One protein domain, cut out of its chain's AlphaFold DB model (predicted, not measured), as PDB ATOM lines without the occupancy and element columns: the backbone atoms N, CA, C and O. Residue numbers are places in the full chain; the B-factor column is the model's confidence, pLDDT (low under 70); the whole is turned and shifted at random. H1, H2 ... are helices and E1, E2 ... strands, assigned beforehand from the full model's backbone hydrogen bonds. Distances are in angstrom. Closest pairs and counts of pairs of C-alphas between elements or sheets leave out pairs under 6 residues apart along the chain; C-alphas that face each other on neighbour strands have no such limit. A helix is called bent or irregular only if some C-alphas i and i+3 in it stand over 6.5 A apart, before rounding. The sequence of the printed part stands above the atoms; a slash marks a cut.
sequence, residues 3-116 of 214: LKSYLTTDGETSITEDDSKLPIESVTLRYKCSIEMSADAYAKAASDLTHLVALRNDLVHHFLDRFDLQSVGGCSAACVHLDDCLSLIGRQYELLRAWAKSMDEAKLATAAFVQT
ATOM      1  N   LEU A   3     -34.785  -3.214  22.652       64.56
ATOM      2  CA  LEU A   3     -35.990  -3.909  22.186       64.56
ATOM      3  C   LEU A   3     -36.030  -4.096  20.664       64.56
ATOM      4  O   LEU A   3     -36.283  -5.197  20.202       64.56
ATOM      5  N   LYS A   4     -35.693  -3.065  19.880       64.62
ATOM      6  CA  LYS A   4     -35.789  -3.115  18.409       64.62
ATOM      7  C   LYS A   4     -34.716  -3.980  17.741       64.62
ATOM      8  O   LYS A   4     -34.863  -4.340  16.577       64.62
ATOM      9  N   SER A   5     -33.612  -4.270  18.436       66.44
ATOM     10  CA  SER A   5     -32.556  -5.138  17.900       66.44
ATOM     11  C   SER A   5     -32.830  -6.619  18.141       66.44
ATOM     12  O   SER A   5     -32.275  -7.442  17.423       66.44
ATOM     13  N   TYR A   6     -33.663  -6.953  19.133       69.75
ATOM     14  CA  TYR A   6     -33.914  -8.335  19.553       69.75
ATOM     15  C   TYR A   6     -35.354  -8.794  19.327       69.75
ATOM     16  O   TYR A   6     -35.564  -9.984  19.117       69.75
ATOM     17  N   LEU A   7     -36.329  -7.883  19.356       78.94
ATOM     18  CA  LEU A   7     -37.747  -8.188  19.209       78.94
ATOM     19  C   LEU A   7     -38.310  -7.499  17.966       78.94
ATOM     20  O   LEU A   7     -38.011  -6.330  17.706       78.94
ATOM     21  N   THR A   8     -39.149  -8.218  17.234       81.44
ATOM     22  CA  THR A   8     -39.869  -7.712  16.061       81.44
ATOM     23  C   THR A   8     -41.346  -8.062  16.169       81.44
ATOM     24  O   THR A   8     -41.706  -9.083  16.758       81.44
ATOM     25  N   THR A   9     -42.200  -7.198  15.624       77.50
ATOM     26  CA  THR A   9     -43.618  -7.521  15.436       77.50
ATOM     27  C   THR A   9     -43.815  -8.253  14.109       77.50
ATOM     28  O   THR A   9     -42.953  -8.174  13.230       77.50
ATOM     29  N   ASP A  10     -44.913  -9.000  13.997       68.81
ATOM     30  CA  ASP A  10     -45.257  -9.779  12.800       68.81
ATOM     31  C   ASP A  10     -45.164  -8.921  11.523       68.81
ATOM     32  O   ASP A  10     -45.694  -7.808  11.456       68.81
ATOM     33  N   GLY A  11     -44.432  -9.420  10.527       60.62
ATOM     34  CA  GLY A  11     -44.239  -8.754   9.235       60.62
ATOM     35  C   GLY A  11     -43.184  -7.638   9.182       60.62
ATOM     36  O   GLY A  11     -42.851  -7.183   8.087       60.62
ATOM     37  N   GLU A  12     -42.573  -7.224  10.299       57.41
ATOM     38  CA  GLU A  12     -41.494  -6.219  10.310       57.41
ATOM     39  C   GLU A  12     -40.098  -6.847  10.126       57.41
ATOM     40  O   GLU A  12     -39.172  -6.636  10.915       57.41
ATOM     41  N   THR A  13     -39.896  -7.606   9.045       51.03
ATOM     42  CA  THR A  13     -38.544  -8.042   8.653       51.03
ATOM     43  C   THR A  13     -37.938  -7.023   7.695       51.03
ATOM     44  O   THR A  13     -37.896  -7.230   6.488       51.03
ATOM     45  N   SER A  14     -37.465  -5.893   8.224       49.69
ATOM     46  CA  SER A  14     -36.662  -4.954   7.432       49.69
ATOM     47  C   SER A  14     -35.178  -5.155   7.722       49.69
ATOM     48  O   SER A  14     -34.687  -4.813   8.804       49.69
ATOM     49  N   ILE A  15     -34.453  -5.701   6.745       52.94
ATOM     50  CA  ILE A  15     -32.999  -5.548   6.641       52.94
ATOM     51  C   ILE A  15     -32.768  -4.256   5.853       52.94
ATOM     52  O   ILE A  15     -32.437  -4.273   4.677       52.94
ATOM     53  N   THR A  16     -33.029  -3.109   6.472       51.56
ATOM     54  CA  THR A  16     -32.649  -1.812   5.896       51.56
ATOM     55  C   THR A  16     -31.315  -1.412   6.487       51.56
ATOM     56  O   THR A  16     -31.284  -0.758   7.527       51.56
ATOM     57  N   GLU A  17     -30.225  -1.818   5.841       58.59
ATOM     58  CA  GLU A  17     -28.895  -1.282   6.122       58.59
ATOM     59  C   GLU A  17     -28.098  -1.058   4.835       58.59
ATOM     60  O   GLU A  17     -28.294  -1.725   3.826       58.59
ATOM     61  N   ASP A  18     -27.229  -0.056   4.914       55.38
ATOM     62  CA  ASP A  18     -26.412   0.503   3.845       55.38
ATOM     63  C   ASP A  18     -25.252  -0.438   3.471       55.38
ATOM     64  O   ASP A  18     -24.297  -0.624   4.232       55.38
ATOM     65  N   ASP A  19     -25.337  -1.040   2.286       58.38
ATOM     66  CA  ASP A  19     -24.335  -1.978   1.773       58.38
ATOM     67  C   ASP A  19     -23.061  -1.291   1.258       58.38
ATOM     68  O   ASP A  19     -22.079  -1.969   0.951       58.38
ATOM     69  N   SER A  20     -23.009   0.047   1.245       59.69
ATOM     70  CA  SER A  20     -21.840   0.811   0.779       59.69
ATOM     71  C   SER A  20     -20.571   0.620   1.627       59.69
ATOM     72  O   SER A  20     -19.490   1.045   1.221       59.69
ATOM     73  N   LYS A  21     -20.672  -0.045   2.789       59.47
ATOM     74  CA  LYS A  21     -19.540  -0.369   3.681       59.47
ATOM     75  C   LYS A  21     -19.021  -1.803   3.560       59.47
ATOM     76  O   LYS A  21     -18.117  -2.171   4.311       59.47
ATOM     77  N   LEU A  22     -19.593  -2.630   2.688       59.16
ATOM     78  CA  LEU A  22     -19.144  -4.013   2.541       59.16
ATOM     79  C   LEU A  22     -17.838  -4.076   1.724       59.16
ATOM     80  O   LEU A  22     -17.752  -3.445   0.669       59.16
ATOM     81  N   PRO A  23     -16.809  -4.813   2.184       58.50
ATOM     82  CA  PRO A  23     -15.580  -4.985   1.420       58.50
ATOM     83  C   PRO A  23     -15.871  -5.740   0.116       58.50
ATOM     84  O   PRO A  23     -16.366  -6.865   0.132       58.50
ATOM     85  N   ILE A  24     -15.535  -5.107  -1.011       58.12
ATOM     86  CA  ILE A  24     -15.869  -5.562  -2.375       58.12
ATOM     87  C   ILE A  24     -15.129  -6.866  -2.746       58.12
ATOM     88  O   ILE A  24     -15.577  -7.616  -3.607       58.12
ATOM     89  N   GLU A  25     -14.020  -7.174  -2.069       60.38
ATOM     90  CA  GLU A  25     -13.106  -8.271  -2.426       60.38
ATOM     91  C   GLU A  25     -13.420  -9.618  -1.747       60.38
ATOM     92  O   GLU A  25     -12.684 -10.586  -1.935       60.38
ATOM     93  N   SER A  26     -14.500  -9.725  -0.960       60.12
ATOM     94  CA  SER A  26     -14.852 -10.980  -0.275       60.12
ATOM     95  C   SER A  26     -16.355 -11.240  -0.232       60.12
ATOM     96  O   SER A  26     -17.157 -10.313  -0.100       60.12
ATOM     97  N   VAL A  27     -16.744 -12.518  -0.290       65.44
ATOM     98  CA  VAL A  27     -18.130 -12.936  -0.044       65.44
ATOM     99  C   VAL A  27     -18.473 -12.604   1.405       65.44
ATOM    100  O   VAL A  27     -17.988 -13.254   2.330       65.44
ATOM    101  N   THR A  28     -19.301 -11.579   1.604       67.31
ATOM    102  CA  THR A  28     -19.751 -11.169   2.936       67.31
ATOM    103  C   THR A  28     -21.168 -11.665   3.179       67.31
ATOM    104  O   THR A  28     -22.081 -11.349   2.421       67.31
ATOM    105  N   LEU A  29     -21.359 -12.417   4.262       73.00
ATOM    106  CA  LEU A  29     -22.676 -12.825   4.739       73.00
ATOM    107  C   LEU A  29     -23.074 -11.957   5.934       73.00
ATOM    108  O   LEU A  29     -22.396 -11.956   6.962       73.00
ATOM    109  N   ARG A  30     -24.208 -11.267   5.821       76.19
ATOM    110  CA  ARG A  30     -24.871 -10.600   6.945       76.19
ATOM    111  C   ARG A  30     -26.125 -11.387   7.302       76.19
ATOM    112  O   ARG A  30     -26.911 -11.719   6.422       76.19
ATOM    113  N   TYR A  31     -26.327 -11.653   8.588       75.81
ATOM    114  CA  TYR A  31     -27.564 -12.253   9.083       75.81
ATOM    115  C   TYR A  31     -28.092 -11.472  10.286       75.81
ATOM    116  O   TYR A  31     -27.324 -10.899  11.062       75.81
ATOM    117  N   LYS A  32     -29.416 -11.458  10.439       80.75
ATOM    118  CA  LYS A  32     -30.124 -10.906  11.594       80.75
ATOM    119  C   LYS A  32     -31.053 -11.986  12.126       80.75
ATOM    120  O   LYS A  32     -31.762 -12.623  11.357       80.75
ATOM    121  N   CYS A  33     -31.048 -12.170  13.438       78.69
ATOM    122  CA  CYS A  33     -32.008 -13.005  14.143       78.69
ATOM    123  C   CYS A  33     -32.786 -12.105  15.107       78.69
ATOM    124  O   CYS A  33     -32.194 -11.230  15.746       78.69
ATOM    125  N   SER A  34     -34.096 -12.297  15.183       83.94
ATOM    126  CA  SER A  34     -34.981 -11.619  16.127       83.94
ATOM    127  C   SER A  34     -36.049 -12.585  16.620       83.94
ATOM    128  O   SER A  34     -36.360 -13.579  15.966       83.94
ATOM    129  N   ILE A  35     -36.595 -12.286  17.794       86.31
ATOM    130  CA  ILE A  35     -37.742 -12.988  18.357       86.31
ATOM    131  C   ILE A  35     -38.997 -12.288  17.848       86.31
ATOM    132  O   ILE A  35     -39.234 -11.116  18.152       86.31
ATOM    133  N   GLU A  36     -39.786 -13.020  17.076       87.94
ATOM    134  CA  GLU A  36     -41.090 -12.572  16.610       87.94
ATOM    135  C   GLU A  36     -42.146 -12.749  17.704       87.94
ATOM    136  O   GLU A  36     -42.166 -13.748  18.429       87.94
ATOM    137  N   MET A  37     -43.020 -11.757  17.849       87.50
ATOM    138  CA  MET A  37     -44.135 -11.795  18.791       87.50
ATOM    139  C   MET A  37     -45.308 -10.950  18.301       87.50
ATOM    140  O   MET A  37     -45.150 -10.070  17.455       87.50
ATOM    141  N   SER A  38     -46.498 -11.189  18.862       91.44
ATOM    142  CA  SER A  38     -47.665 -10.362  18.556       91.44
ATOM    143  C   SER A  38     -47.457  -8.911  19.001       91.44
ATOM    144  O   SER A  38     -46.707  -8.629  19.941       91.44
ATOM    145  N   ALA A  39     -48.167  -7.984  18.358       89.25
ATOM    146  CA  ALA A  39     -48.133  -6.569  18.720       89.25
ATOM    147  C   ALA A  39     -48.480  -6.335  20.204       89.25
ATOM    148  O   ALA A  39     -47.803  -5.560  20.880       89.25
ATOM    149  N   ASP A  40     -49.469  -7.064  20.732       91.44
ATOM    150  CA  ASP A  40     -49.857  -6.997  22.145       91.44
ATOM    151  C   ASP A  40     -48.733  -7.472  23.074       91.44
ATOM    152  O   ASP A  40     -48.438  -6.826  24.081       91.44
ATOM    153  N   ALA A  41     -48.068  -8.579  22.727       89.31
ATOM    154  CA  ALA A  41     -46.947  -9.098  23.505       89.31
ATOM    155  C   ALA A  41     -45.758  -8.127  23.487       89.31
ATOM    156  O   ALA A  41     -45.144  -7.890  24.529       89.31
ATOM    157  N   TYR A  42     -45.482  -7.507  22.337       88.56
ATOM    158  CA  TYR A  42     -44.445  -6.488  22.203       88.56
ATOM    159  C   TYR A  42     -44.759  -5.243  23.039       88.56
ATOM    160  O   TYR A  42     -43.908  -4.769  23.796       88.56
ATOM    161  N   ALA A  43     -45.986  -4.721  22.949       90.38
ATOM    162  CA  ALA A  43     -46.422  -3.564  23.727       90.38
ATOM    163  C   ALA A  43     -46.338  -3.845  25.232       90.38
ATOM    164  O   ALA A  43     -45.847  -3.009  25.998       90.38
ATOM    165  N   LYS A  44     -46.736  -5.052  25.651       90.81
ATOM    166  CA  LYS A  44     -46.599  -5.501  27.033       90.81
ATOM    167  C   LYS A  44     -45.133  -5.566  27.463       90.81
ATOM    168  O   LYS A  44     -44.796  -5.018  28.506       90.81
ATOM    169  N   ALA A  45     -44.257  -6.185  26.673       89.06
ATOM    170  CA  ALA A  45     -42.829  -6.272  26.975       89.06
ATOM    171  C   ALA A  45     -42.180  -4.885  27.100       89.06
ATOM    172  O   ALA A  45     -41.414  -4.631  28.029       89.06
ATOM    173  N   ALA A  46     -42.514  -3.962  26.194       88.69
ATOM    174  CA  ALA A  46     -42.039  -2.586  26.259       88.69
ATOM    175  C   ALA A  46     -42.515  -1.887  27.542       88.69
ATOM    176  O   ALA A  46     -41.707  -1.275  28.241       88.69
ATOM    177  N   SER A  47     -43.801  -2.026  27.877       91.12
ATOM    178  CA  SER A  47     -44.386  -1.464  29.096       91.12
ATOM    179  C   SER A  47     -43.744  -2.034  30.363       91.12
ATOM    180  O   SER A  47     -43.321  -1.265  31.225       91.12
ATOM    181  N   ASP A  48     -43.590  -3.357  30.449       90.00
ATOM    182  CA  ASP A  48     -42.967  -4.049  31.579       90.00
ATOM    183  C   ASP A  48     -41.523  -3.559  31.809       90.00
ATOM    184  O   ASP A  48     -41.118  -3.298  32.943       90.00
ATOM    185  N   LEU A  49     -40.747  -3.368  30.736       88.00
ATOM    186  CA  LEU A  49     -39.375  -2.861  30.828       88.00
ATOM    187  C   LEU A  49     -39.315  -1.380  31.212       88.00
ATOM    188  O   LEU A  49     -38.454  -0.991  32.002       88.00
ATOM    189  N   THR A  50     -40.230  -0.549  30.707       90.38
ATOM    190  CA  THR A  50     -40.365   0.841  31.171       90.38
ATOM    191  C   THR A  50     -40.731   0.888  32.653       90.38
ATOM    192  O   THR A  50     -40.182   1.704  33.395       90.38
ATOM    193  N   HIS A  51     -41.592  -0.021  33.108       91.19
ATOM    194  CA  HIS A  51     -41.981  -0.116  34.507       91.19
ATOM    195  C   HIS A  51     -40.799  -0.482  35.416       91.19
ATOM    196  O   HIS A  51     -40.691   0.075  36.503       91.19
ATOM    197  N   LEU A  52     -39.846  -1.313  34.970       91.50
ATOM    198  CA  LEU A  52     -38.611  -1.560  35.733       91.50
ATOM    199  C   LEU A  52     -37.754  -0.298  35.912       91.50
ATOM    200  O   LEU A  52     -37.134  -0.118  36.961       91.50
ATOM    201  N   VAL A  53     -37.714   0.587  34.911       89.94
ATOM    202  CA  VAL A  53     -36.992   1.867  35.018       89.94
ATOM    203  C   VAL A  53     -37.683   2.792  36.017       89.94
ATOM    204  O   VAL A  53     -37.009   3.383  36.859       89.94
ATOM    205  N   ALA A  54     -39.014   2.886  35.955       91.56
ATOM    206  CA  ALA A  54     -39.796   3.651  36.923       91.56
ATOM    207  C   ALA A  54     -39.601   3.107  38.347       91.56
ATOM    208  O   ALA A  54     -39.256   3.864  39.248       91.56
ATOM    209  N   LEU A  55     -39.688   1.786  38.516       94.25
ATOM    210  CA  LEU A  55     -39.461   1.108  39.788       94.25
ATOM    211  C   LEU A  55     -38.077   1.418  40.367       94.25
ATOM    212  O   LEU A  55     -37.954   1.724  41.549       94.25
ATOM    213  N   ARG A  56     -37.025   1.365  39.541       94.06
ATOM    214  CA  ARG A  56     -35.672   1.741  39.969       94.06
ATOM    215  C   ARG A  56     -35.643   3.181  40.479       94.06
ATOM    216  O   ARG A  56     -35.045   3.434  41.521       94.06
ATOM    217  N   ASN A  57     -36.241   4.114  39.744       92.75
ATOM    218  CA  ASN A  57     -36.249   5.522  40.132       92.75
ATOM    219  C   ASN A  57     -36.995   5.727  41.456       92.75
ATOM    220  O   ASN A  57     -36.474   6.415  42.328       92.75
ATOM    221  N   ASP A  58     -38.140   5.071  41.641       92.25
ATOM    222  CA  ASP A  58     -38.907   5.131  42.888       92.25
ATOM    223  C   ASP A  58     -38.109   4.575  44.072       92.25
ATOM    224  O   ASP A  58     -38.019   5.223  45.116       92.25
ATOM    225  N   LEU A  59     -37.469   3.413  43.905       94.81
ATOM    226  CA  LEU A  59     -36.648   2.796  44.948       94.81
ATOM    227  C   LEU A  59     -35.424   3.645  45.323       94.81
ATOM    228  O   LEU A  59     -35.024   3.669  46.483       94.81
ATOM    229  N   VAL A  60     -34.816   4.335  44.355       94.62
ATOM    230  CA  VAL A  60     -33.596   5.125  44.585       94.62
ATOM    231  C   VAL A  60     -33.904   6.523  45.113       94.62
ATOM    232  O   VAL A  60     -33.171   7.022  45.964       94.62
ATOM    233  N   HIS A  61     -34.952   7.171  44.607       93.00
ATOM    234  CA  HIS A  61     -35.202   8.590  44.864       93.00
ATOM    235  C   HIS A  61     -36.369   8.857  45.806       93.00
ATOM    236  O   HIS A  61     -36.347   9.874  46.487       93.00
ATOM    237  N   HIS A  62     -37.367   7.977  45.863       92.81
ATOM    238  CA  HIS A  62     -38.622   8.251  46.569       92.81
ATOM    239  C   HIS A  62     -38.906   7.280  47.713       92.81
ATOM    240  O   HIS A  62     -39.850   7.479  48.474       92.81
ATOM    241  N   PHE A  63     -38.090   6.239  47.877       94.19
ATOM    242  CA  PHE A  63     -38.316   5.207  48.882       94.19
ATOM    243  C   PHE A  63     -38.340   5.760  50.312       94.19
ATOM    244  O   PHE A  63     -39.264   5.461  51.066       94.19
ATOM    245  N   LEU A  64     -37.366   6.602  50.669       92.38
ATOM    246  CA  LEU A  64     -37.270   7.189  52.013       92.38
ATOM    247  C   LEU A  64     -38.351   8.242  52.288       92.38
ATOM    248  O   LEU A  64     -38.759   8.403  53.432       92.38
ATOM    249  N   ASP A  65     -38.839   8.918  51.249       92.50
ATOM    250  CA  ASP A  65     -39.944   9.874  51.373       92.50
ATOM    251  C   ASP A  65     -41.295   9.155  51.524       92.50
ATOM    252  O   ASP A  65     -42.242   9.690  52.100       92.50
ATOM    253  N   ARG A  66     -41.398   7.931  50.990       92.19
ATOM    254  CA  ARG A  66     -42.631   7.137  50.952       92.19
ATOM    255  C   ARG A  66     -42.862   6.315  52.217       92.19
ATOM    256  O   ARG A  66     -44.018   6.084  52.573       92.19
ATOM    257  N   PHE A  67     -41.800   5.844  52.866       95.00
ATOM    258  CA  PHE A  67     -41.898   4.983  54.043       95.00
ATOM    259  C   PHE A  67     -41.233   5.624  55.259       95.00
ATOM    260  O   PHE A  67     -40.047   5.942  55.244       95.00
ATOM    261  N   ASP A  68     -41.987   5.739  56.351       93.94
ATOM    262  CA  ASP A  68     -41.443   6.156  57.640       93.94
ATOM    263  C   ASP A  68     -40.640   5.015  58.285       93.94
ATOM    264  O   ASP A  68     -41.187   4.124  58.936       93.94
ATOM    265  N   LEU A  69     -39.321   5.052  58.123       92.94
ATOM    266  CA  LEU A  69     -38.421   4.042  58.685       92.94
ATOM    267  C   LEU A  69     -38.162   4.212  60.192       92.94
ATOM    268  O   LEU A  69     -37.405   3.436  60.776       92.94
ATOM    269  N   GLN A  70     -38.754   5.221  60.834       93.38
ATOM    270  CA  GLN A  70     -38.646   5.410  62.283       93.38
ATOM    271  C   GLN A  70     -39.769   4.700  63.047       93.38
ATOM    272  O   GLN A  70     -39.654   4.505  64.259       93.38
ATOM    273  N   SER A  71     -40.826   4.257  62.358       95.94
ATOM    274  CA  SER A  71     -41.895   3.457  62.948       95.94
ATOM    275  C   SER A  71     -41.810   1.986  62.549       95.94
ATOM    276  O   SER A  71     -41.469   1.618  61.426       95.94
ATOM    277  N   VAL A  72     -42.197   1.107  63.477       94.88
ATOM    278  CA  VAL A  72     -42.286  -0.342  63.220       94.88
ATOM    279  C   VAL A  72     -43.259  -0.637  62.071       94.88
ATOM    280  O   VAL A  72     -42.989  -1.498  61.236       94.88
ATOM    281  N   GLY A  73     -44.372   0.103  61.999       95.69
ATOM    282  CA  GLY A  73     -45.357  -0.031  60.926       95.69
ATOM    283  C   GLY A  73     -44.807   0.376  59.558       95.69
ATOM    284  O   GLY A  73     -45.002  -0.358  58.590       95.69
ATOM    285  N   GLY A  74     -44.074   1.493  59.475       95.19
ATOM    286  CA  GLY A  74     -43.461   1.938  58.226       95.19
ATOM    287  C   GLY A  74     -42.328   1.021  57.761       95.19
ATOM    288  O   GLY A  74     -42.293   0.669  56.583       95.19
ATOM    289  N   CYS A  75     -41.498   0.508  58.678       96.06
ATOM    290  CA  CYS A  75     -40.521  -0.543  58.373       96.06
ATOM    291  C   CYS A  75     -41.184  -1.825  57.851       96.06
ATOM    292  O   CYS A  75     -40.740  -2.385  56.852       96.06
ATOM    293  N   SER A  76     -42.270  -2.284  58.482       96.31
ATOM    294  CA  SER A  76     -42.991  -3.475  58.020       96.31
ATOM    295  C   SER A  76     -43.587  -3.278  56.623       96.31
ATOM    296  O   SER A  76     -43.498  -4.182  55.794       96.31
ATOM    297  N   ALA A  77     -44.178  -2.113  56.345       96.00
ATOM    298  CA  ALA A  77     -44.719  -1.788  55.026       96.00
ATOM    299  C   ALA A  77     -43.617  -1.685  53.958       96.00
ATOM    300  O   ALA A  77     -43.798  -2.163  52.839       96.00
ATOM    301  N   ALA A  78     -42.465  -1.112  54.316       96.56
ATOM    302  CA  ALA A  78     -41.295  -1.028  53.452       96.56
ATOM    303  C   ALA A  78     -40.762  -2.421  53.081       96.56
ATOM    304  O   ALA A  78     -40.488  -2.669  51.909       96.56
ATOM    305  N   CYS A  79     -40.672  -3.348  54.042       96.50
ATOM    306  CA  CYS A  79     -40.252  -4.728  53.777       96.50
ATOM    307  C   CYS A  79     -41.186  -5.435  52.787       96.50
ATOM    308  O   CYS A  79     -40.711  -5.963  51.787       96.50
ATOM    309  N   VAL A  80     -42.505  -5.379  53.014       97.00
ATOM    310  CA  VAL A  80     -43.493  -5.975  52.093       97.00
ATOM    311  C   VAL A  80     -43.352  -5.382  50.690       97.00
ATOM    312  O   VAL A  80     -43.318  -6.113  49.704       97.00
ATOM    313  N   HIS A  81     -43.199  -4.058  50.592       95.88
ATOM    314  CA  HIS A  81     -43.004  -3.404  49.305       95.88
ATOM    315  C   HIS A  81     -41.723  -3.872  48.600       95.88
ATOM    316  O   HIS A  81     -41.754  -4.137  47.401       95.88
ATOM    317  N   LEU A  82     -40.603  -3.992  49.317       96.44
ATOM    318  CA  LEU A  82     -39.342  -4.475  48.747       96.44
ATOM    319  C   LEU A  82     -39.443  -5.928  48.260       96.44
ATOM    320  O   LEU A  82     -38.915  -6.231  47.190       96.44
ATOM    321  N   ASP A  83     -40.155  -6.796  48.980       97.44
ATOM    322  CA  ASP A  83     -40.400  -8.183  48.560       97.44
ATOM    323  C   ASP A  83     -41.232  -8.252  47.268       97.44
ATOM    324  O   ASP A  83     -40.910  -9.018  46.348       97.44
ATOM    325  N   ASP A  84     -42.257  -7.403  47.143       95.50
ATOM    326  CA  ASP A  84     -43.051  -7.275  45.916       95.50
ATOM    327  C   ASP A  84     -42.188  -6.790  44.741       95.50
ATOM    328  O   ASP A  84     -42.270  -7.320  43.624       95.50
ATOM    329  N   CYS A  85     -41.317  -5.808  44.994       95.44
ATOM    330  CA  CYS A  85     -40.382  -5.282  44.002       95.44
ATOM    331  C   CYS A  85     -39.406  -6.364  43.532       95.44
ATOM    332  O   CYS A  85     -39.219  -6.548  42.328       95.44
ATOM    333  N   LEU A  86     -38.814  -7.109  44.467       94.81
ATOM    334  CA  LEU A  86     -37.874  -8.182  44.162       94.81
ATOM    335  C   LEU A  86     -38.552  -9.298  43.360       94.81
ATOM    336  O   LEU A  86     -37.994  -9.774  42.371       94.81
ATOM    337  N   SER A  87     -39.782  -9.659  43.725       94.50
ATOM    338  CA  SER A  87     -40.588 -10.646  43.000       94.50
ATOM    339  C   SER A  87     -40.877 -10.208  41.562       94.50
ATOM    340  O   SER A  87     -40.775 -11.005  40.624       94.50
ATOM    341  N   LEU A  88     -41.213  -8.932  41.354       93.12
ATOM    342  CA  LEU A  88     -41.422  -8.371  40.023       93.12
ATOM    343  C   LEU A  88     -40.134  -8.378  39.189       93.12
ATOM    344  O   LEU A  88     -40.167  -8.822  38.039       93.12
ATOM    345  N   ILE A  89     -39.017  -7.927  39.765       94.00
ATOM    346  CA  ILE A  89     -37.705  -7.920  39.102       94.00
ATOM    347  C   ILE A  89     -37.305  -9.341  38.709       94.00
ATOM    348  O   ILE A  89     -36.907  -9.560  37.568       94.00
ATOM    349  N   GLY A  90     -37.466 -10.312  39.612       94.00
ATOM    350  CA  GLY A  90     -37.137 -11.715  39.357       94.00
ATOM    351  C   GLY A  90     -37.893 -12.286  38.157       94.00
ATOM    352  O   GLY A  90     -37.281 -12.871  37.266       94.00
ATOM    353  N   ARG A  91     -39.209 -12.043  38.068       92.19
ATOM    354  CA  ARG A  91     -40.014 -12.493  36.917       92.19
ATOM    355  C   ARG A  91     -39.536 -11.893  35.595       92.19
ATOM    356  O   ARG A  91     -39.414 -12.615  34.610       92.19
ATOM    357  N   GLN A  92     -39.264 -10.589  35.568       91.38
ATOM    358  CA  GLN A  92     -38.820  -9.915  34.345       91.38
ATOM    359  C   GLN A  92     -37.390 -10.305  33.953       91.38
ATOM    360  O   GLN A  92     -37.084 -10.445  32.770       91.38
ATOM    361  N   TYR A  93     -36.522 -10.538  34.938       91.81
ATOM    362  CA  TYR A  93     -35.173 -11.044  34.715       91.81
ATOM    363  C   TYR A  93     -35.188 -12.429  34.063       91.81
ATOM    364  O   TYR A  93     -34.501 -12.628  33.064       91.81
ATOM    365  N   GLU A  94     -35.991 -13.367  34.574       94.00
ATOM    366  CA  GLU A  94     -36.086 -14.710  33.986       94.00
ATOM    367  C   GLU A  94     -36.618 -14.671  32.547       94.00
ATOM    368  O   GLU A  94     -36.100 -15.379  31.684       94.00
ATOM    369  N   LEU A  95     -37.577 -13.785  32.247       90.44
ATOM    370  CA  LEU A  95     -38.058 -13.578  30.878       90.44
ATOM    371  C   LEU A  95     -36.940 -13.084  29.945       90.44
ATOM    372  O   LEU A  95     -36.695 -13.679  28.895       90.44
ATOM    373  N   LEU A  96     -36.224 -12.026  30.341       90.75
ATOM    374  CA  LEU A  96     -35.105 -11.484  29.564       90.75
ATOM    375  C   LEU A  96     -33.981 -12.508  29.382       90.75
ATOM    376  O   LEU A  96     -33.379 -12.598  28.312       90.75
ATOM    377  N   ARG A  97     -33.701 -13.295  30.423       92.38
ATOM    378  CA  ARG A  97     -32.699 -14.358  30.394       92.38
ATOM    379  C   ARG A  97     -33.097 -15.475  29.436       92.38
ATOM    380  O   ARG A  97     -32.240 -15.946  28.692       92.38
ATOM    381  N   ALA A  98     -34.366 -15.874  29.425       91.81
ATOM    382  CA  ALA A  98     -34.876 -16.859  28.478       91.81
ATOM    383  C   ALA A  98     -34.689 -16.378  27.032       91.81
ATOM    384  O   ALA A  98     -34.142 -17.115  26.216       91.81
ATOM    385  N   TRP A  99     -35.028 -15.118  26.734       91.25
ATOM    386  CA  TRP A  99     -34.791 -14.532  25.410       91.25
ATOM    387  C   TRP A  99     -33.311 -14.499  25.037       91.25
ATOM    388  O   TRP A  99     -32.945 -14.908  23.937       91.25
ATOM    389  N   ALA A 100     -32.444 -14.057  25.952       89.62
ATOM    390  CA  ALA A 100     -31.003 -14.039  25.719       89.62
ATOM    391  C   ALA A 100     -30.460 -15.444  25.418       89.62
ATOM    392  O   ALA A 100     -29.654 -15.604  24.502       89.62
ATOM    393  N   LYS A 101     -30.944 -16.460  26.142       92.19
ATOM    394  CA  LYS A 101     -30.571 -17.859  25.927       92.19
ATOM    395  C   LYS A 101     -31.022 -18.365  24.556       92.19
ATOM    396  O   LYS A 101     -30.205 -18.917  23.832       92.19
ATOM    397  N   SER A 102     -32.276 -18.132  24.169       89.88
ATOM    398  CA  SER A 102     -32.778 -18.542  22.849       89.88
ATOM    399  C   SER A 102     -32.008 -17.875  21.706       89.88
ATOM    400  O   SER A 102     -31.710 -18.517  20.702       89.88
ATOM    401  N   MET A 103     -31.624 -16.606  21.870       87.44
ATOM    402  CA  MET A 103     -30.790 -15.902  20.894       87.44
ATOM    403  C   MET A 103     -29.374 -16.482  20.798       87.44
ATOM    404  O   MET A 103     -28.809 -16.524  19.707       87.44
ATOM    405  N   ASP A 104     -28.787 -16.913  21.914       90.50
ATOM    406  CA  ASP A 104     -27.476 -17.571  21.926       90.50
ATOM    407  C   ASP A 104     -27.533 -18.954  21.261       90.50
ATOM    408  O   ASP A 104     -26.736 -19.254  20.373       90.50
ATOM    409  N   GLU A 105     -28.552 -19.749  21.590       92.06
ATOM    410  CA  GLU A 105     -28.816 -21.049  20.964       92.06
ATOM    411  C   GLU A 105     -29.007 -20.907  19.439       92.06
ATOM    412  O   GLU A 105     -28.403 -21.656  18.669       92.06
ATOM    413  N   ALA A 106     -29.758 -19.899  18.980       89.62
ATOM    414  CA  ALA A 106     -29.945 -19.615  17.554       89.62
ATOM    415  C   ALA A 106     -28.641 -19.199  16.847       89.62
ATOM    416  O   ALA A 106     -28.375 -19.631  15.720       89.62
ATOM    417  N   LYS A 107     -27.796 -18.391  17.503       87.38
ATOM    418  CA  LYS A 107     -26.471 -18.013  16.977       87.38
ATOM    419  C   LYS A 107     -25.562 -19.227  16.838       87.38
ATOM    420  O   LYS A 107     -24.928 -19.382  15.797       87.38
ATOM    421  N   LEU A 108     -25.519 -20.094  17.849       91.44
ATOM    422  CA  LEU A 108     -24.725 -21.322  17.820       91.44
ATOM    423  C   LEU A 108     -25.210 -22.280  16.728       91.44
ATOM    424  O   LEU A 108     -24.390 -22.807  15.979       91.44
ATOM    425  N   ALA A 109     -26.525 -22.452  16.576       91.19
ATOM    426  CA  ALA A 109     -27.103 -23.266  15.508       91.19
ATOM    427  C   ALA A 109     -26.767 -22.710  14.113       91.19
ATOM    428  O   ALA A 109     -26.360 -23.460  13.226       91.19
ATOM    429  N   THR A 110     -26.865 -21.390  13.932       89.50
ATOM    430  CA  THR A 110     -26.503 -20.719  12.674       89.50
ATOM    431  C   THR A 110     -25.014 -20.886  12.374       89.50
ATOM    432  O   THR A 110     -24.650 -21.262  11.263       89.50
ATOM    433  N   ALA A 111     -24.144 -20.662  13.364       89.44
ATOM    434  CA  ALA A 111     -22.705 -20.845  13.213       89.44
ATOM    435  C   ALA A 111     -22.356 -22.292  12.841       89.44
ATOM    436  O   ALA A 111     -21.552 -22.510  11.940       89.44
ATOM    437  N   ALA A 112     -22.994 -23.273  13.485       91.88
ATOM    438  CA  ALA A 112     -22.817 -24.680  13.152       91.88
ATOM    439  C   ALA A 112     -23.251 -24.978  11.710       91.88
ATOM    440  O   ALA A 112     -22.514 -25.643  10.987       91.88
ATOM    441  N   PHE A 113     -24.396 -24.446  11.268       89.75
ATOM    442  CA  PHE A 113     -24.884 -24.627   9.900       89.75
ATOM    443  C   PHE A 113     -23.955 -24.002   8.852       89.75
ATOM    444  O   PHE A 113     -23.632 -24.663   7.868       89.75
ATOM    445  N   VAL A 114     -23.469 -22.777   9.078       89.94
ATOM    446  CA  VAL A 114     -22.555 -22.069   8.160       89.94
ATOM    447  C   VAL A 114     -21.263 -22.850   7.903       89.94
ATOM    448  O   VAL A 114     -20.695 -22.766   6.820       89.94
ATOM    449  N   GLN A 115     -20.814 -23.647   8.874       89.25
ATOM    450  CA  GLN A 115     -19.622 -24.492   8.740       89.25
ATOM    451  C   GLN A 115     -19.881 -25.810   7.990       89.25
ATOM    452  O   GLN A 115     -18.956 -26.593   7.779       89.25
ATOM    453  N   THR A 116     -21.125 -26.099   7.597       93.00
ATOM    454  CA  THR A 116     -21.455 -27.336   6.880       93.00
ATOM    455  C   THR A 116     -21.219 -27.211   5.371       93.00
ATOM    456  O   THR A 116     -21.421 -26.139   4.796       93.00
TER     457      THR A 116
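AT A GLANCE: This is residues 3 to 116 of the 214 residues of an uncharacterized protein of Cupriavidus sp. GA3-3 (UniProt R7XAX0). A long, lean helical hairpin: H3, one very long helix, makes most of the length, and the shorter H2 folds back beside it at a slant, while a tiny parallel sheet of two strands, E1 and E2, is set by the beginning of H2. The stretch between the two strands makes a long loop, of which residues 16 to 21 and 23 to 28 stick out beyond the sheet. The printed part has 114 residues, with three named helices and two named strands in the order H1, E1, E2, H2, H3; the sheet's order is E1, E2, parallel, and the class is mostly helix. The whole is extended, with a radius of gyration of the C-alphas of 21.5 A, and a rod in outline, spanning 72 by 28 by 28 A.

IN THESE COORDINATES: The sheet has strand E1, residues 7 to 9, and strand E2, residues 35 to 37, of three residues each. C-alpha 7 is at (-37.747, -8.188, 19.209). Before E1 comes the helix H1, residues 3 to 6, and after E2 comes the helix H2, residues 39 to 66, which is 35.5 A long from first to last C-alpha. H2 has a kink of 54 degrees near residue 60, and it is irregular: C-alphas 61 and 64 are 7.6 A apart, against about 5 A in a regular helix. The helix H3, residues 72 to 114, has 43 residues and is 62.4 A long. It runs from C-alpha 72 at (-42.286, -0.342, 63.220) to C-alpha 114 at (-22.555, -22.069, 8.160).

HOW THE PARTS SIT: E1 and E2 are parallel neighbours, with 37 degrees between their directions. C-alphas 8 and 36 face each other at 5.0 A. Across the pair, N 8 and O 35 are 3.0 A apart and N 37 and O 8 are 3.2 A apart, both within hydrogen-bond range. The closest C-alphas of E1 and H2 are those of Thr 9 and Ala 39, 5.7 A apart. The closest C-alphas of E2 and H3 are those of Ile 35 and Trp 99, 7.8 A apart, while E1 and H3 are apart. H1 and H2 are close but not clearly touching, with the closest C-alphas, those of Leu 3 and Ala 46, 7.4 A apart. H1 and H3 are apart, but only just, with their closest C-alphas at 8.3 A. H2 and H3 form a helical hairpin and run opposite ways at a steep tilt of 37 degrees, only just beyond shallow. They touch with residues 48 to 55 of H2 and 85 to 92 of H3 alone, and the closest C-alphas are those of Leu 52 and Ile 89, 7.3 A apart. In H3 every O i to N i+4 pair is within hydrogen-bond range, in H2 21 of 24 are, and H1, with 4 residues, is too short for such a pair.

THE WHOLE: The two C-alphas farthest apart are those of Glu 25 and Ser 71, at 72.4 A. Without the stretches that stand free, residues 16 to 21 and 23 to 28, the body has 102 residues and spans 67 by 27 by 25 A. The link from E1 to E2 is long, with 25 residues, 10 to 34, and no named element in it; the links from H1 to E1, from E2 to H2 and from H2 to H3 are tight. The printed part runs from residue 3 to residue 116 of a chain of 214 residues and has no cut. The mean pLDDT of the printed part is 84.6, and 23 residues are under 70, namely residues 3 to 6 and residues 10 to 28.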